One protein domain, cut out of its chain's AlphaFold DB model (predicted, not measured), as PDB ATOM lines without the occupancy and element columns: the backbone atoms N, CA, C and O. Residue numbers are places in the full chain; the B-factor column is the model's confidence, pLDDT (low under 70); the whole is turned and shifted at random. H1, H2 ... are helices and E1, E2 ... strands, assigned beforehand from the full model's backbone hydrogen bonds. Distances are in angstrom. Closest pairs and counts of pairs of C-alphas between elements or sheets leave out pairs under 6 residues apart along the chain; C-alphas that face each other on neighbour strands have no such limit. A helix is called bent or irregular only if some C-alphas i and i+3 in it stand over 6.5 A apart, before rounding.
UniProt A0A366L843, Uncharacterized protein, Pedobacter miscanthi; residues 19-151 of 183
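Overview. This is residues 19 to 151 of the 183 residues of an uncharacterized protein of Pedobacter miscanthi (UniProt A0A366L843). The domain is a rod of short strands: a small, loosely formed ring of E1, E2, E5, E6, E9 and E11 makes the middle, the hairpin of E3 and E4 with E10 beside E4 reaches to one end, and the little hairpin of E7 and E8 makes the other end, with the short helix H1 near Tyr 89. The neighbours go round as E9, E11, E1, E2, E5, E6, and residues 92 to 93, just before E9, pair antiparallel with residues 73 to 74 of E6. The printed part has 133 residues with eleven named strands, E1 to E11, followed by one named helix, H1. Nine strands form a strongly twisted, branched sheet of mixed direction and E7 and E8 an antiparallel one; the class is mostly strand, though under half of the residues are in named elements. The whole is only just loose, close to compact, with a radius of gyration of the C-alphas of 17.2 A, and spans 58 by 26 by 22 A.

Arrangement. E1, residues 19 to 24, and E2, residues 27 to 29, form a hairpin, with N 22 and O 29 within hydrogen-bond range at 2.9 A. E2 runs on at 94 degrees into E3, residues 32 to 38, which forms a hairpin with E4, residues 41 to 49; N 36 and O 46 are 2.9 A apart. E4 bends by 74 degrees at residue 44. E5, residues 54 to 59, is staggered: residues 54 to 56 pair antiparallel with E2, N 28 to O 55 at 2.8 A, and residues 57 to 59 pair parallel with E6, residues 71 to 74, N 58 to O 71 at 2.8 A. E7, residues 77 to 79, and E8, residues 87 to 89, form a hairpin, with N 79 and O 87 at 2.9 A. E11, residues 123 to 130, has three neighbours and bends by 56 degrees at residue 126. E1 lies on one side of it, antiparallel, with N 127 and O 21 at 2.8 A. On the other side lie E9, residues 95 to 98, with N 96 and O 128 at 2.8 A, and E10, residues 106 to 109, with N 124 and O 107 at 2.8 A; both are antiparallel to it, and E10 and E11 form a hairpin. E10 is parallel to E4, with N 49 and O 108 at 2.8 A. The closest C-alphas of E6 and E9 are those of Val 73 and Ile 95, 6.8 A apart. H1, residues 134 to 139, is not on the branched sheet; its closest C-alphas with E8 are those of Tyr 139 and Tyr 89, at 6.2 A. In H1, 0 of 2 O i to N i+4 pairs and 2 of 3 O i to N i+3 pairs are within hydrogen-bond range. E3 and E8 are apart.

Along the chain. E1 begins at C-alpha 19, (194.826, 130.764, 75.430), and is 15.5 A long. E3 is 16.3 A, E4 19.4 A, E5 15.6 A and E11 20.7 A from first to last C-alpha; E11 ends at C-alpha 130, (199.105, 135.756, 75.684). H1 is 9.8 A long and irregular, with C-alphas 135 and 138 7.6 A apart, and ends at C-alpha 139, (210.501, 146.912, 79.955).

Size, cuts and confidence. The two C-alphas farthest apart are those of Thr 42 and Thr 83, at 58.7 A. The printed part has no cut. The long links are E5 to E6, with 11 residues, and E10 to E11, with 13. Residues 140 to 151 follow H1 with no named element. The mean pLDDT of the printed part is 78.8; 29 residues are under 70, namely residues 38 to 43, 60 to 64, 101, 103, 112 to 122 and 147 to 151.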
ATOM      1  N   GLY A  19     195.819 131.709  75.928       87.56
ATOM      2  CA  GLY A  19     194.826 130.764  75.430       87.56
ATOM      3  C   GLY A  19     194.105 131.296  74.210       87.56
ATOM      4  O   GLY A  19     194.551 132.255  73.583       87.56
ATOM      5  N   ARG A  20     192.969 130.682  73.886       89.06
ATOM      6  CA  ARG A  20     192.109 131.156  72.806       89.06
ATOM      7  C   ARG A  20     191.094 132.159  73.329       89.06
ATOM      8  O   ARG A  20     190.426 131.923  74.334       89.06
ATOM      9  N   GLY A  21     190.980 133.286  72.649       89.69
ATOM     10  CA  GLY A  21     190.075 134.368  73.006       89.69
ATOM     11  C   GLY A  21     189.398 134.957  71.783       89.69
ATOM     12  O   GLY A  21     189.753 134.642  70.652       89.69
ATOM     13  N   CYS A  22     188.436 135.840  72.012       89.50
ATOM     14  CA  CYS A  22     187.714 136.519  70.946       89.50
ATOM     15  C   CYS A  22     188.180 137.961  70.788       89.50
ATOM     16  O   CYS A  22     187.934 138.789  71.666       89.50
ATOM     17  N   HIS A  23     188.837 138.271  69.674       90.31
ATOM     18  CA  HIS A  23     189.281 139.620  69.354       90.31
ATOM     19  C   HIS A  23     188.115 140.446  68.808       90.31
ATOM     20  O   HIS A  23     187.697 140.271  67.662       90.31
ATOM     21  N   ILE A  24     187.614 141.384  69.613       87.31
ATOM     22  CA  ILE A  24     186.513 142.280  69.246       87.31
ATOM     23  C   ILE A  24     186.948 143.720  69.511       87.31
ATOM     24  O   ILE A  24     187.174 144.128  70.651       87.31
ATOM     25  N   GLY A  25     187.042 144.515  68.445       84.94
ATOM     26  CA  GLY A  25     187.498 145.901  68.541       84.94
ATOM     27  C   GLY A  25     188.944 145.992  69.036       84.94
ATOM     28  O   GLY A  25     189.842 145.457  68.397       84.94
ATOM     29  N   GLY A  26     189.165 146.689  70.155       87.31
ATOM     30  CA  GLY A  26     190.481 146.880  70.783       87.31
ATOM     31  C   GLY A  26     190.702 146.021  72.031       87.31
ATOM     32  O   GLY A  26     191.384 146.450  72.959       87.31
ATOM     33  N   SER A  27     190.046 144.866  72.145       90.50
ATOM     34  CA  SER A  27     190.161 143.976  73.308       90.50
ATOM     35  C   SER A  27     189.964 142.510  72.917       90.50
ATOM     36  O   SER A  27     189.370 142.208  71.883       90.50
ATOM     37  N   VAL A  28     190.435 141.597  73.766       90.56
ATOM     38  CA  VAL A  28     190.205 140.154  73.641       90.56
ATOM     39  C   VAL A  28     189.336 139.667  74.793       90.56
ATOM     40  O   VAL A  28     189.688 139.833  75.960       90.56
ATOM     41  N   GLY A  29     188.199 139.049  74.477       89.38
ATOM     42  CA  GLY A  29     187.405 138.305  75.449       89.38
ATOM     43  C   GLY A  29     188.075 136.979  75.774       89.38
ATOM     44  O   GLY A  29     188.296 136.168  74.881       89.38
ATOM     45  N   THR A  30     188.400 136.756  77.045       87.19
ATOM     46  CA  THR A  30     189.221 135.608  77.472       87.19
ATOM     47  C   THR A  30     188.417 134.462  78.065       87.19
ATOM     48  O   THR A  30     188.918 133.348  78.177       87.19
ATOM     49  N   LYS A  31     187.158 134.712  78.437       86.81
ATOM     50  CA  LYS A  31     186.284 133.715  79.058       86.81
ATOM     51  C   LYS A  31     185.279 133.164  78.057       86.81
ATOM     52  O   LYS A  31     184.299 133.843  77.747       86.81
ATOM     53  N   PHE A  32     185.505 131.937  77.610       85.56
ATOM     54  CA  PHE A  32     184.565 131.197  76.781       85.56
ATOM     55  C   PHE A  32     183.282 130.856  77.562       85.56
ATOM     56  O   PHE A  32     183.332 130.543  78.753       85.56
ATOM     57  N   LEU A  33     182.122 130.980  76.915       84.00
ATOM     58  CA  LEU A  33     180.808 130.672  77.493       84.00
ATOM     59  C   LEU A  33     180.089 129.527  76.772       84.00
ATOM     60  O   LEU A  33     179.199 128.916  77.360       84.00
ATOM     61  N   GLY A  34     180.443 129.245  75.518       83.25
ATOM     62  CA  GLY A  34     179.806 128.214  74.706       83.25
ATOM     63  C   GLY A  34     179.723 128.602  73.234       83.25
ATOM     64  O   GLY A  34     180.277 129.609  72.806       83.25
ATOM     65  N   THR A  35     179.002 127.806  72.455       84.25
ATOM     66  CA  THR A  35     178.734 128.065  71.036       84.25
ATOM     67  C   THR A  35     177.281 128.461  70.815       84.25
ATOM     68  O   THR A  35     176.389 128.023  71.543       84.25
ATOM     69  N   ALA A  36     177.031 129.274  69.793       77.75
ATOM     70  CA  ALA A  36     175.690 129.628  69.345       77.75
ATOM     71  C   ALA A  36     175.603 129.583  67.815       77.75
ATOM     72  O   ALA A  36     176.602 129.778  67.124       77.75
ATOM     73  N   THR A  37     174.417 129.325  67.270       76.44
ATOM     74  CA  THR A  37     174.174 129.443  65.828       76.44
ATOM     75  C   THR A  37     174.107 130.911  65.426       76.44
ATOM     76  O   THR A  37     173.491 131.733  66.101       76.44
ATOM     77  N   TYR A  38     174.749 131.247  64.313       68.12
ATOM     78  CA  TYR A  38     174.767 132.602  63.785       68.12
ATOM     79  C   TYR A  38     173.388 132.979  63.232       68.12
ATOM     80  O   TYR A  38     172.775 132.224  62.470       68.12
ATOM     81  N   PHE A  39     172.875 134.151  63.609       65.44
ATOM     82  CA  PHE A  39     171.552 134.587  63.173       65.44
ATOM     83  C   PHE A  39     171.517 134.781  61.646       65.44
ATOM     84  O   PHE A  39     172.320 135.516  61.082       65.44
ATOM     85  N   GLY A  40     170.590 134.092  60.972       57.62
ATOM     86  CA  GLY A  40     170.447 134.100  59.508       57.62
ATOM     87  C   GLY A  40     171.209 132.995  58.764       57.62
ATOM     88  O   GLY A  40     170.919 132.764  57.593       57.62
ATOM     89  N   HIS A  41     172.108 132.264  59.436       59.59
ATOM     90  CA  HIS A  41     172.879 131.163  58.849       59.59
ATOM     91  C   HIS A  41     172.952 129.973  59.813       59.59
ATOM     92  O   HIS A  41     173.810 129.904  60.690       59.59
ATOM     93  N   THR A  42     172.051 129.001  59.640       62.62
ATOM     94  CA  THR A  42     172.018 127.765  60.448       62.62
ATOM     95  C   THR A  42     173.234 126.861  60.225       62.62
ATOM     96  O   THR A  42     173.444 125.917  60.979       62.62
ATOM     97  N   ASP A  43     174.015 127.129  59.182       69.06
ATOM     98  CA  ASP A  43     175.270 126.466  58.838       69.06
ATOM     99  C   ASP A  43     176.495 127.087  59.529       69.06
ATOM    100  O   ASP A  43     177.593 126.539  59.436       69.06
ATOM    101  N   GLN A  44     176.329 128.209  60.235       70.81
ATOM    102  CA  GLN A  44     177.422 128.918  60.895       70.81
ATOM    103  C   GLN A  44     177.259 128.875  62.413       70.81
ATOM    104  O   GLN A  44     176.224 129.248  62.965       70.81
ATOM    105  N   ILE A  45     178.309 128.427  63.095       77.69
ATOM    106  CA  ILE A  45     178.401 128.398  64.554       77.69
ATOM    107  C   ILE A  45     179.438 129.439  64.967       77.69
ATOM    108  O   ILE A  45     180.536 129.473  64.413       77.69
ATOM    109  N   VAL A  46     179.088 130.280  65.936       83.12
ATOM    110  CA  VAL A  46     179.979 131.273  66.537       83.12
ATOM    111  C   VAL A  46     180.320 130.898  67.969       83.12
ATOM    112  O   VAL A  46     179.500 130.345  68.703       83.12
ATOM    113  N   GLN A  47     181.541 131.228  68.374       86.25
ATOM    114  CA  GLN A  47     182.005 131.073  69.749       86.25
ATOM    115  C   GLN A  47     181.567 132.291  70.574       86.25
ATOM    116  O   GLN A  47     181.794 133.434  70.180       86.25
ATOM    117  N   VAL A  48     180.934 132.068  71.721       85.56
ATOM    118  CA  VAL A  48     180.415 133.125  72.597       85.56
ATOM    119  C   VAL A  48     181.342 133.292  73.794       85.56
ATOM    120  O   VAL A  48     181.628 132.337  74.514       85.56
ATOM    121  N   TYR A  49     181.775 134.525  74.039       86.12
ATOM    122  CA  TYR A  49     182.655 134.903  75.141       86.12
ATOM    123  C   TYR A  49     181.973 135.877  76.110       86.12
ATOM    124  O   TYR A  49     181.039 136.603  75.765       86.12
ATOM    125  N   SER A  50     182.438 135.920  77.356       83.00
ATOM    126  CA  SER A  50     181.926 136.859  78.356       83.00
ATOM    127  C   SER A  50     182.371 138.290  78.066       83.00
ATOM    128  O   SER A  50     183.540 138.541  77.794       83.00
ATOM    129  N   ASN A  51     181.462 139.250  78.254       80.94
ATOM    130  CA  ASN A  51     181.793 140.678  78.240       80.94
ATOM    131  C   ASN A  51     182.431 141.164  79.563       80.94
ATOM    132  O   ASN A  51     182.867 142.302  79.671       80.94
ATOM    133  N   SER A  52     182.460 140.322  80.603       76.44
ATOM    134  CA  SER A  52     182.969 140.696  81.933       76.44
ATOM    135  C   SER A  52     184.493 140.607  82.071       76.44
ATOM    136  O   SER A  52     185.038 141.094  83.054       76.44
ATOM    137  N   MET A  53     185.168 139.913  81.149       78.06
ATOM    138  CA  MET A  53     186.617 139.682  81.160       78.06
ATOM    139  C   MET A  53     187.172 139.982  79.769       78.06
ATOM    140  O   MET A  53     187.403 139.079  78.962       78.06
ATOM    141  N   LEU A  54     187.313 141.274  79.486       86.31
ATOM    142  CA  LEU A  54     187.960 141.777  78.284       86.31
ATOM    143  C   LEU A  54     189.362 142.249  78.649       86.31
ATOM    144  O   LEU A  54     189.519 143.106  79.519       86.31
ATOM    145  N   VAL A  55     190.366 141.703  77.975       89.56
ATOM    146  CA  VAL A  55     191.743 142.170  78.096       89.56
ATOM    147  C   VAL A  55     191.992 143.197  76.992       89.56
ATOM    148  O   VAL A  55     191.900 142.852  75.811       89.56
ATOM    149  N   PRO A  56     192.263 144.466  77.332       90.94
ATOM    150  CA  PRO A  56     192.521 145.505  76.344       90.94
ATOM    151  C   PRO A  56     193.797 145.225  75.544       90.94
ATOM    152  O   PRO A  56     194.796 144.748  76.084       90.94
ATOM    153  N   ILE A  57     193.762 145.562  74.255       91.19
ATOM    154  CA  ILE A  57     194.900 145.452  73.343       91.19
ATOM    155  C   ILE A  57     195.530 146.827  73.188       91.19
ATOM    156  O   ILE A  57     194.844 147.832  72.995       91.19
ATOM    157  N   ILE A  58     196.853 146.861  73.228       89.25
ATOM    158  CA  ILE A  58     197.634 148.052  72.947       89.25
ATOM    159  C   ILE A  58     198.384 147.843  71.642       89.25
ATOM    160  O   ILE A  58     199.282 147.006  71.562       89.25
ATOM    161  N   THR A  59     198.029 148.649  70.642       84.12
ATOM    162  CA  THR A  59     198.713 148.714  69.350       84.12
ATOM    163  C   THR A  59     199.412 150.061  69.178       84.12
ATOM    164  O   THR A  59     198.748 151.097  69.235       84.12
ATOM    165  N   GLY A  60     200.721 150.067  68.909       68.88
ATOM    166  CA  GLY A  60     201.418 151.238  68.353       68.88
ATOM    167  C   GLY A  60     202.562 151.851  69.172       68.88
ATOM    168  O   GLY A  60     202.738 151.604  70.362       68.88
ATOM    169  N   ASN A  61     203.344 152.680  68.472       52.72
ATOM    170  CA  ASN A  61     204.558 153.350  68.939       52.72
ATOM    171  C   ASN A  61     204.208 154.632  69.707       52.72
ATOM    172  O   ASN A  61     203.718 155.596  69.125       52.72
ATOM    173  N   GLY A  62     204.466 154.652  71.013       51.56
ATOM    174  CA  GLY A  62     204.165 155.806  71.874       51.56
ATOM    175  C   GLY A  62     203.936 155.458  73.341       51.56
ATOM    176  O   GLY A  62     203.807 156.349  74.177       51.56
ATOM    177  N   PHE A  63     203.900 154.169  73.678       60.91
ATOM    178  CA  PHE A  63     203.748 153.737  75.057       60.91
ATOM    179  C   PHE A  63     205.073 153.794  75.811       60.91
ATOM    180  O   PHE A  63     206.142 153.482  75.287       60.91
ATOM    181  N   ALA A  64     204.984 154.173  77.086       63.19
ATOM    182  CA  ALA A  64     206.108 154.245  78.004       63.19
ATOM    183  C   ALA A  64     206.625 152.859  78.416       63.19
ATOM    184  O   ALA A  64     207.292 152.778  79.439       63.19
ATOM    185  N   GLY A  65     206.356 151.786  77.659       76.00
ATOM    186  CA  GLY A  65     206.777 150.419  77.957       76.00
ATOM    187  C   GLY A  65     205.740 149.343  77.702       76.00
ATOM    188  O   GLY A  65     204.613 149.612  77.295       76.00
ATOM    189  N   TYR A  66     206.151 148.125  78.033       86.50
ATOM    190  CA  TYR A  66     205.272 146.979  78.184       86.50
ATOM    191  C   TYR A  66     204.255 147.222  79.306       86.50
ATOM    192  O   TYR A  66     204.609 147.760  80.353       86.50
ATOM    193  N   ARG A  67     202.983 146.870  79.115       88.19
ATOM    194  CA  ARG A  67     201.957 147.077  80.145       88.19
ATOM    195  C   ARG A  67     201.382 145.756  80.598       88.19
ATOM    196  O   ARG A  67     200.721 145.066  79.825       88.19
ATOM    197  N   CYS A  68     201.583 145.446  81.871       86.75
ATOM    198  CA  CYS A  68     200.912 144.312  82.478       86.75
ATOM    199  C   CYS A  68     199.407 144.591  82.645       86.75
ATOM    200  O   CYS A  68     198.991 145.707  82.953       86.75
ATOM    201  N   GLY A  69     198.589 143.569  82.394       86.38
ATOM    202  CA  GLY A  69     197.129 143.626  82.300       86.38
ATOM    203  C   GLY A  69     196.595 143.911  80.892       86.38
ATOM    204  O   GLY A  69     195.382 144.002  80.724       86.38
ATOM    205  N   TYR A  70     197.477 144.044  79.899       90.31
ATOM    206  CA  TYR A  70     197.141 144.350  78.509       90.31
ATOM    207  C   TYR A  70     197.773 143.323  77.575       90.31
ATOM    208  O   TYR A  70     198.831 142.789  77.889       90.31
ATOM    209  N   ILE A  71     197.152 143.103  76.418       91.31
ATOM    210  CA  ILE A  71     197.755 142.388  75.289       91.31
ATOM    211  C   ILE A  71     198.557 143.404  74.471       91.31
ATOM    212  O   ILE A  71     198.007 144.347  73.900       91.31
ATOM    213  N   ASN A  72     199.871 143.235  74.435       91.31
ATOM    214  CA  ASN A  72     200.837 144.152  73.847       91.31
ATOM    215  C   ASN A  72     201.177 143.719  72.410       91.31
ATOM    216  O   ASN A  72     201.790 142.674  72.186       91.31
ATOM    217  N   VAL A  73     200.798 144.534  71.421       91.00
ATOM    218  CA  VAL A  73     201.045 144.264  69.994       91.00
ATOM    219  C   VAL A  73     201.708 145.475  69.344       91.00
ATOM    220  O   VAL A  73     201.049 146.400  68.873       91.00
ATOM    221  N   TYR A  74     203.036 145.490  69.325       88.75
ATOM    222  CA  TYR A  74     203.821 146.581  68.748       88.75
ATOM    223  C   TYR A  74     205.212 146.115  68.308       88.75
ATOM    224  O   TYR A  74     205.747 145.116  68.797       88.75
ATOM    225  N   ASP A  75     205.814 146.867  67.388       89.25
ATOM    226  CA  ASP A  75     207.191 146.652  66.945       89.25
ATOM    227  C   ASP A  75     208.205 147.154  67.983       89.25
ATOM    228  O   ASP A  75     207.869 147.903  68.897       89.25
ATOM    229  N   SER A  76     209.466 146.739  67.860       86.94
ATOM    230  CA  SER A  76     210.529 147.237  68.734       86.94
ATOM    231  C   SER A  76     210.791 148.721  68.487       86.94
ATOM    232  O   SER A  76     210.650 149.228  67.373       86.94
ATOM    233  N   GLY A  77     211.223 149.431  69.527       85.81
ATOM    234  CA  GLY A  77     211.426 150.870  69.431       85.81
ATOM    235  C   GLY A  77     212.237 151.451  70.576       85.81
ATOM    236  O   GLY A  77     212.968 150.750  71.277       85.81
ATOM    237  N   LYS A  78     212.126 152.771  70.738       84.69
ATOM    238  CA  LYS A  78     212.762 153.537  71.812       84.69
ATOM    239  C   LYS A  78     211.748 154.446  72.490       84.69
ATOM    240  O   LYS A  78     210.825 154.936  71.842       84.69
ATOM    241  N   ARG A  79     211.924 154.671  73.791       79.69
ATOM    242  CA  ARG A  79     211.105 155.577  74.606       79.69
ATOM    243  C   ARG A  79     211.994 156.543  75.384       79.69
ATOM    244  O   ARG A  79     213.082 156.172  75.814       79.69
ATOM    245  N   ASN A  80     211.488 157.741  75.644       79.25
ATOM    246  CA  ASN A  80     212.081 158.632  76.637       79.25
ATOM    247  C   ASN A  80     211.386 158.385  77.977       79.25
ATOM    248  O   ASN A  80     210.159 158.424  78.061       79.25
ATOM    249  N   THR A  81     212.160 158.092  79.013       75.75
ATOM    250  CA  THR A  81     211.692 158.051  80.399       75.75
ATOM    251  C   THR A  81     212.065 159.367  81.091       75.75
ATOM    252  O   THR A  81     212.917 160.102  80.590       75.75
ATOM    253  N   PRO A  82     211.488 159.685  82.266       76.31
ATOM    254  CA  PRO A  82     211.870 160.885  83.017       76.31
ATOM    255  C   PRO A  82     213.361 160.948  83.383       76.31
ATOM    256  O   PRO A  82     213.877 162.023  83.672       76.31
ATOM    257  N   THR A  83     214.046 159.801  83.400       78.88
ATOM    258  CA  THR A  83     215.444 159.664  83.824       78.88
ATOM    259  C   THR A  83     216.412 159.381  82.677       78.88
ATOM    260  O   THR A  83     217.615 159.564  82.853       78.88
ATOM    261  N   GLN A  84     215.931 158.926  81.517       78.75
ATOM    262  CA  GLN A  84     216.782 158.486  80.417       78.75
ATOM    263  C   GLN A  84     216.082 158.653  79.063       78.75
ATOM    264  O   GLN A  84     214.949 158.218  78.872       78.75
ATOM    265  N   ASN A  85     216.787 159.232  78.093       82.25
ATOM    266  CA  ASN A  85     216.321 159.298  76.709       82.25
ATOM    267  C   ASN A  85     216.672 158.011  75.949       82.25
ATOM    268  O   ASN A  85     217.657 157.345  76.274       82.25
ATOM    269  N   ASP A  86     215.895 157.690  74.914       84.00
ATOM    270  CA  ASP A  86     216.177 156.608  73.964       84.00
ATOM    271  C   ASP A  86     216.324 155.201  74.580       84.00
ATOM    272  O   ASP A  86     217.074 154.360  74.077       84.00
ATOM    273  N   VAL A  87     215.580 154.908  75.649       83.25
ATOM    274  CA  VAL A  87     215.538 153.575  76.265       83.25
ATOM    275  C   VAL A  87     214.912 152.583  75.279       83.25
ATOM    276  O   VAL A  87     213.745 152.765  74.913       83.25
ATOM    277  N   PRO A  88     215.635 151.542  74.833       86.00
ATOM    278  CA  PRO A  88     215.093 150.574  73.890       86.00
ATOM    279  C   PRO A  88     214.046 149.678  74.557       86.00
ATOM    280  O   PRO A  88     214.148 149.356  75.743       86.00
ATOM    281  N   TYR A  89     213.068 149.232  73.774       85.44
ATOM    282  CA  TYR A  89     212.138 148.173  74.154       85.44
ATOM    283  C   TYR A  89     211.983 147.153  73.011       85.44
ATOM    284  O   TYR A  89     212.052 147.525  71.833       85.44
ATOM    285  N   PRO A  90     211.812 145.859  73.334       88.19
ATOM    286  CA  PRO A  90     211.628 144.806  72.341       88.19
ATOM    287  C   PRO A  90     210.225 144.863  71.722       88.19
ATOM    288  O   PRO A  90     209.313 145.454  72.291       88.19
ATOM    289  N   ALA A  91     210.047 144.214  70.571       88.62
ATOM    290  CA  ALA A  91     208.725 144.019  69.981       88.62
ATOM    291  C   ALA A  91     207.898 143.060  70.848       88.62
ATOM    292  O   ALA A  91     208.422 142.038  71.305       88.62
ATOM    293  N   ALA A  92     206.611 143.358  71.011       89.56
ATOM    294  CA  ALA A  92     205.649 142.491  71.678       89.56
ATOM    295  C   ALA A  92     204.616 142.001  70.658       89.56
ATOM    296  O   ALA A  92     204.043 142.791  69.908       89.56
ATOM    297  N   LYS A  93     204.413 140.682  70.600       90.25
ATOM    298  CA  LYS A  93     203.458 140.025  69.694       90.25
ATOM    299  C   LYS A  93     202.598 139.049  70.479       90.25
ATOM    300  O   LYS A  93     202.679 137.839  70.318       90.25
ATOM    301  N   GLU A  94     201.794 139.621  71.359       90.56
ATOM    302  CA  GLU A  94     200.961 138.882  72.304       90.56
ATOM    303  C   GLU A  94     199.644 138.361  71.699       90.56
ATOM    304  O   GLU A  94     198.917 137.604  72.332       90.56
ATOM    305  N   ILE A  95     199.373 138.696  70.436       90.12
ATOM    306  CA  ILE A  95     198.459 137.945  69.571       90.12
ATOM    307  C   ILE A  95     199.324 137.031  68.706       90.12
ATOM    308  O   ILE A  95     199.999 137.494  67.787       90.12
ATOM    309  N   VAL A  96     199.320 135.741  69.036       84.56
ATOM    310  CA  VAL A  96     200.204 134.737  68.435       84.56
ATOM    311  C   VAL A  96     199.627 134.238  67.116       84.56
ATOM    312  O   VAL A  96     200.338 134.168  66.118       84.56
ATOM    313  N   ASN A  97     198.323 133.955  67.101       85.31
ATOM    314  CA  ASN A  97     197.592 133.535  65.912       85.31
ATOM    315  C   ASN A  97     196.336 134.380  65.738       85.31
ATOM    316  O   ASN A  97     195.637 134.690  66.703       85.31
ATOM    317  N   ASN A  98     196.040 134.713  64.486       85.94
ATOM    318  CA  ASN A  98     194.842 135.435  64.100       85.94
ATOM    319  C   ASN A  98     194.037 134.578  63.118       85.94
ATOM    320  O   ASN A  98     194.512 134.289  62.022       85.94
ATOM    321  N   TYR A  99     192.824 134.190  63.516       83.06
ATOM    322  CA  TYR A  99     191.930 133.361  62.706       83.06
ATOM    323  C   TYR A  99     190.920 134.184  61.885       83.06
ATOM    324  O   TYR A  99     189.920 133.657  61.390       83.06
ATOM    325  N   SER A 100     191.171 135.486  61.719       80.19
ATOM    326  CA  SER A 100     190.366 136.390  60.899       80.19
ATOM    327  C   SER A 100     190.165 135.824  59.491       80.19
ATOM    328  O   SER A 100     191.121 135.544  58.769       80.19
ATOM    329  N   GLY A 101     188.901 135.685  59.089       68.88
ATOM    330  CA  GLY A 101     188.504 135.172  57.774       68.88
ATOM    331  C   GLY A 101     188.143 133.685  57.742       68.88
ATOM    332  O   GLY A 101     187.594 133.227  56.742       68.88
ATOM    333  N   MET A 102     188.370 132.930  58.821       75.12
ATOM    334  CA  MET A 102     187.903 131.547  58.919       75.12
ATOM    335  C   MET A 102     186.484 131.496  59.493       75.12
ATOM    336  O   MET A 102     186.248 131.892  60.632       75.12
ATOM    337  N   ALA A 103     185.528 130.974  58.717       68.94
ATOM    338  CA  ALA A 103     184.121 130.916  59.124       68.94
ATOM    339  C   ALA A 103     183.892 130.133  60.432       68.94
ATOM    340  O   ALA A 103     183.004 130.490  61.199       68.94
ATOM    341  N   SER A 104     184.716 129.115  60.708       71.56
ATOM    342  CA  SER A 104     184.680 128.303  61.934       71.56
ATOM    343  C   SER A 104     185.253 128.992  63.177       71.56
ATOM    344  O   SER A 104     185.134 128.446  64.268       71.56
ATOM    345  N   HIS A 105     185.877 130.162  63.016       80.75
ATOM    346  CA  HIS A 105     186.561 130.911  64.077       80.75
ATOM    347  C   HIS A 105     185.956 132.302  64.286       80.75
ATOM    348  O   HIS A 105     186.606 133.222  64.786       80.75
ATOM    349  N   LYS A 106     184.696 132.476  63.882       84.81
ATOM    350  CA  LYS A 106     183.908 133.659  64.222       84.81
ATOM    351  C   LYS A 106     183.519 133.610  65.695       84.81
ATOM    352  O   LYS A 106     183.153 132.554  66.218       84.81
ATOM    353  N   CYS A 107     183.540 134.759  66.354       86.06
ATOM    354  CA  CYS A 107     183.189 134.842  67.763       86.06
ATOM    355  C   CYS A 107     182.464 136.147  68.106       86.06
ATOM    356  O   CYS A 107     182.511 137.121  67.358       86.06
ATOM    357  N   VAL A 108     181.773 136.152  69.240       85.88
ATOM    358  CA  VAL A 108     180.975 137.275  69.748       85.88
ATOM    359  C   VAL A 108     181.105 137.363  71.267       85.88
ATOM    360  O   VAL A 108     181.435 136.382  71.934       85.88
ATOM    361  N   THR A 109     180.801 138.522  71.845       82.38
ATOM    362  CA  THR A 109     180.570 138.649  73.292       82.38
ATOM    363  C   THR A 109     179.092 138.507  73.642       82.38
ATOM    364  O   THR A 109     178.215 138.820  72.845       82.38
ATOM    365  N   VAL A 110     178.784 138.103  74.877       76.00
ATOM    366  CA  VAL A 110     177.396 137.900  75.333       76.00
ATOM    367  C   VAL A 110     176.493 139.132  75.155       76.00
ATOM    368  O   VAL A 110     175.287 138.992  75.025       76.00
ATOM    369  N   THR A 111     177.065 140.340  75.164       70.44
ATOM    370  CA  THR A 111     176.336 141.606  74.982       70.44
ATOM    371  C   THR A 111     176.224 142.040  73.526       70.44
ATOM    372  O   THR A 111     175.322 142.805  73.200       70.44
ATOM    373  N   SER A 112     177.130 141.583  72.659       64.81
ATOM    374  CA  SER A 112     176.999 141.767  71.207       64.81
ATOM    375  C   SER A 112     176.084 140.716  70.586       64.81
ATOM    376  O   SER A 112     175.523 140.944  69.518       64.81
ATOM    377  N   TYR A 113     175.875 139.598  71.280       64.38
ATOM    378  CA  TYR A 113     174.909 138.589  70.895       64.38
ATOM    379  C   TYR A 113     173.488 139.010  71.304       64.38
ATOM    380  O   TYR A 113     173.117 138.970  72.475       64.38
ATOM    381  N   SER A 114     172.679 139.417  70.328       56.50
ATOM    382  CA  SER A 114     171.255 139.723  70.495       56.50
ATOM    383  C   SER A 114     170.442 138.962  69.450       56.50
ATOM    384  O   SER A 114     170.886 138.799  68.315       56.50
ATOM    385  N   SER A 115     169.241 138.521  69.835       52.59
ATOM    386  CA  SER A 115     168.279 137.819  68.974       52.59
ATOM    387  C   SER A 115     167.840 138.609  67.737       52.59
ATOM    388  O   SER A 115     167.309 138.002  66.815       52.59
ATOM    389  N   ASP A 116     168.064 139.928  67.710       47.47
ATOM    390  CA  ASP A 116     167.477 140.850  66.729       47.47
ATOM    391  C   ASP A 116     168.519 141.685  65.954       47.47
ATOM    392  O   ASP A 116     168.178 142.679  65.310       47.47
ATOM    393  N   VAL A 117     169.807 141.318  65.997       45.97
ATOM    394  CA  VAL A 117     170.877 142.103  65.355       45.97
ATOM    395  C   VAL A 117     171.270 141.507  63.998       45.97
ATOM    396  O   VAL A 117     171.984 140.519  63.908       45.97
ATOM    397  N   THR A 118     170.847 142.168  62.918       42.72
ATOM    398  CA  THR A 118     171.207 141.871  61.513       42.72
ATOM    399  C   THR A 118     172.491 142.575  61.046       42.72
ATOM    400  O   THR A 118     172.716 142.748  59.849       42.72
ATOM    401  N   SER A 119     173.310 143.079  61.972       41.16
ATOM    402  CA  SER A 119     174.441 143.965  61.684       41.16
ATOM    403  C   SER A 119     175.709 143.458  62.365       41.16
ATOM    404  O   SER A 119     175.716 143.293  63.577       41.16
ATOM    405  N   ILE A 120     176.793 143.381  61.588       51.50
ATOM    406  CA  ILE A 120     178.196 142.976  61.864       51.50
ATOM    407  C   ILE A 120     178.862 143.725  63.060       51.50
ATOM    408  O   ILE A 120     180.056 143.618  63.331       51.50
ATOM    409  N   LYS A 121     178.114 144.539  63.811       51.44
ATOM    410  CA  LYS A 121     178.603 145.295  64.966       51.44
ATOM    411  C   LYS A 121     178.704 144.379  66.187       51.44
ATOM    412  O   LYS A 121     177.717 144.151  66.873       51.44
ATOM    413  N   GLY A 122     179.923 143.932  66.480       60.12
ATOM    414  CA  GLY A 122     180.242 143.143  67.676       60.12
ATOM    415  C   GLY A 122     180.727 141.724  67.387       60.12
ATOM    416  O   GLY A 122     181.091 141.010  68.316       60.12
ATOM    417  N   GLU A 123     180.792 141.346  66.112       76.19
ATOM    418  CA  GLU A 123     181.505 140.149  65.682       76.19
ATOM    419  C   GLU A 123     183.010 140.383  65.683       76.19
ATOM    420  O   GLU A 123     183.517 141.406  65.217       76.19
ATOM    421  N   GLY A 124     183.711 139.397  66.217       84.88
ATOM    422  CA  GLY A 124     185.151 139.290  66.197       84.88
ATOM    423  C   GLY A 124     185.594 137.986  65.560       84.88
ATOM    424  O   GLY A 124     184.810 137.212  65.001       84.88
ATOM    425  N   TYR A 125     186.882 137.734  65.688       88.25
ATOM    426  CA  TYR A 125     187.502 136.482  65.295       88.25
ATOM    427  C   TYR A 125     188.283 135.919  66.472       88.25
ATOM    428  O   TYR A 125     188.780 136.662  67.325       88.25
ATOM    429  N   GLU A 126     188.380 134.598  66.531       90.44
ATOM    430  CA  GLU A 126     189.225 133.967  67.525       90.44
ATOM    431  C   GLU A 126     190.688 134.345  67.284       90.44
ATOM    432  O   GLU A 126     191.156 134.507  66.151       90.44
ATOM    433  N   VAL A 127     191.422 134.476  68.376       92.44
ATOM    434  CA  VAL A 127     192.866 134.670  68.399       92.44
ATOM    435  C   VAL A 127     193.462 133.777  69.465       92.44
ATOM    436  O   VAL A 127     192.853 133.574  70.517       92.44
ATOM    437  N   ASP A 128     194.675 133.301  69.224       92.06
ATOM    438  CA  ASP A 128     195.497 132.819  70.325       92.06
ATOM    439  C   ASP A 128     196.211 134.032  70.915       92.06
ATOM    440  O   ASP A 128     196.927 134.751  70.209       92.06
ATOM    441  N   TYR A 129     195.979 134.279  72.197       90.56
ATOM    442  CA  TYR A 129     196.544 135.403  72.919       90.56
ATOM    443  C   TYR A 129     197.436 134.925  74.061       90.56
ATOM    444  O   TYR A 129     197.277 133.834  74.611       90.56
ATOM    445  N   GLN A 130     198.348 135.799  74.448       89.50
ATOM    446  CA  GLN A 130     199.105 135.756  75.684       89.50
ATOM    447  C   GLN A 130     199.131 137.179  76.245       89.50
ATOM    448  O   GLN A 130     199.008 138.125  75.489       89.50
ATOM    449  N   TYR A 131     199.223 137.372  77.549       86.75
ATOM    450  CA  TYR A 131     199.500 138.672  78.149       86.75
ATOM    451  C   TYR A 131     200.219 138.478  79.478       86.75
ATOM    452  O   TYR A 131     200.237 137.373  80.014       86.75
ATOM    453  N   ASN A 132     200.818 139.533  80.030       86.25
ATOM    454  CA  ASN A 132     201.699 139.416  81.202       86.25
ATOM    455  C   ASN A 132     202.907 138.485  80.965       86.25
ATOM    456  O   ASN A 132     203.419 137.887  81.912       86.25
ATOM    457  N   ASP A 133     203.392 138.374  79.723       84.94
ATOM    458  CA  ASP A 133     204.640 137.690  79.414       84.94
ATOM    459  C   ASP A 133     205.834 138.303  80.176       84.94
ATOM    460  O   ASP A 133     206.111 139.507  80.143       84.94
ATOM    461  N   LEU A 134     206.547 137.423  80.881       79.38
ATOM    462  CA  LEU A 134     207.699 137.738  81.714       79.38
ATOM    463  C   LEU A 134     208.916 138.169  80.898       79.38
ATOM    464  O   LEU A 134     209.774 138.877  81.431       79.38
ATOM    465  N   ALA A 135     208.982 137.786  79.620       83.38
ATOM    466  CA  ALA A 135     210.031 138.228  78.708       83.38
ATOM    467  C   ALA A 135     210.103 139.764  78.610       83.38
ATOM    468  O   ALA A 135     211.169 140.324  78.342       83.38
ATOM    469  N   TYR A 136     208.988 140.452  78.882       84.94
ATOM    470  CA  TYR A 136     208.868 141.899  78.752       84.94
ATOM    471  C   TYR A 136     208.819 142.659  80.084       84.94
ATOM    472  O   TYR A 136     208.873 143.889  80.074       84.94
ATOM    473  N   SER A 137     208.802 141.970  81.232       82.38
ATOM    474  CA  SER A 137     208.679 142.593  82.562       82.38
ATOM    475  C   SER A 137     209.743 143.657  82.852       82.38
ATOM    476  O   SER A 137     209.450 144.663  83.491       82.38
ATOM    477  N   ALA A 138     210.971 143.483  82.350       82.88
ATOM    478  CA  ALA A 138     212.048 144.468  82.506       82.88
ATOM    479  C   ALA A 138     211.778 145.793  81.765       82.88
ATOM    480  O   ALA A 138     212.338 146.834  82.109       82.88
ATOM    481  N   TYR A 139     210.905 145.763  80.760       83.50
ATOM    482  CA  TYR A 139     210.501 146.912  79.955       83.50
ATOM    483  C   TYR A 139     209.142 147.463  80.390       83.50
ATOM    484  O   TYR A 139     208.599 148.332  79.700       83.50
ATOM    485  N   ALA A 140     208.598 146.992  81.518       83.62
ATOM    486  CA  ALA A 140     207.297 147.422  81.998       83.62
ATOM    487  C   ALA A 140     207.240 148.946  82.211       83.62
ATOM    488  O   ALA A 140     208.203 149.570  82.666       83.62
ATOM    489  N   ASP A 141     206.117 149.551  81.840       81.50
ATOM    490  CA  ASP A 141     205.762 150.922  82.196       81.50
ATOM    491  C   ASP A 141     205.632 150.988  83.730       81.50
ATOM    492  O   ASP A 141     204.885 150.189  84.302       81.50
ATOM    493  N   PRO A 142     206.321 151.914  84.424       78.25
ATOM    494  CA  PRO A 142     206.224 152.043  85.878       78.25
ATOM    495  C   PRO A 142     204.794 152.247  86.401       78.25
ATOM    496  O   PRO A 142     204.521 151.917  87.552       78.25
ATOM    497  N   ASN A 143     203.883 152.771  85.573       82.69
ATOM    498  CA  ASN A 143     202.470 152.939  85.928       82.69
ATOM    499  C   ASN A 143     201.652 151.645  85.775       82.69
ATOM    500  O   ASN A 143     200.551 151.550  86.310       82.69
ATOM    501  N   PHE A 144     202.182 150.658  85.049       82.88
ATOM    502  CA  PHE A 144     201.562 149.355  84.801       82.88
ATOM    503  C   PHE A 144     202.556 148.223  85.104       82.88
ATOM    504  O   PHE A 144     202.895 147.434  84.211       82.88
ATOM    505  N   PRO A 145     203.061 148.148  86.350       81.38
ATOM    506  CA  PRO A 145     204.069 147.173  86.718       81.38
ATOM    507  C   PRO A 145     203.488 145.760  86.686       81.38
ATOM    508  O   PRO A 145     202.327 145.518  87.019       81.38
ATOM    509  N   CYS A 146     204.335 144.802  86.343       79.19
ATOM    510  CA  CYS A 146     204.000 143.392  86.430       79.19
ATOM    511  C   CYS A 146     204.107 142.929  87.887       79.19
ATOM    512  O   CYS A 146     205.203 142.673  88.383       79.19
ATOM    513  N   ALA A 147     202.975 142.865  88.595       67.94
ATOM    514  CA  ALA A 147     202.898 142.197  89.893       67.94
ATOM    515  C   ALA A 147     202.994 140.669  89.708       67.94
ATOM    516  O   ALA A 147     202.699 140.146  88.635       67.94
ATOM    517  N   SER A 148     203.436 139.952  90.742       58.94
ATOM    518  CA  SER A 148     203.662 138.500  90.716       58.94
ATOM    519  C   SER A 148     202.489 137.679  90.144       58.94
ATOM    520  O   SER A 148     201.325 138.046  90.274       58.94
ATOM    521  N   GLN A 149     202.857 136.551  89.524       52.44
ATOM    522  CA  GLN A 149     202.117 135.727  88.554       52.44
ATOM    523  C   GLN A 149     200.618 135.464  88.825       52.44
ATOM    524  O   GLN A 149     200.268 134.905  89.865       52.44
ATOM    525  N   PRO A 150     199.745 135.670  87.821       55.31
ATOM    526  CA  PRO A 150     198.568 134.831  87.600       55.31
ATOM    527  C   PRO A 150     198.979 133.500  86.934       55.31
ATOM    528  O   PRO A 150     199.884 133.476  86.101       55.31
ATOM    529  N   ASN A 151     198.327 132.386  87.291       54.03
ATOM    530  CA  ASN A 151     198.623 131.065  86.712       54.03
ATOM    531  C   ASN A 151     198.437 131.050  85.181       54.03
ATOM    532  O   ASN A 151     197.389 131.443  84.674       54.03
TER     533      ASN A 151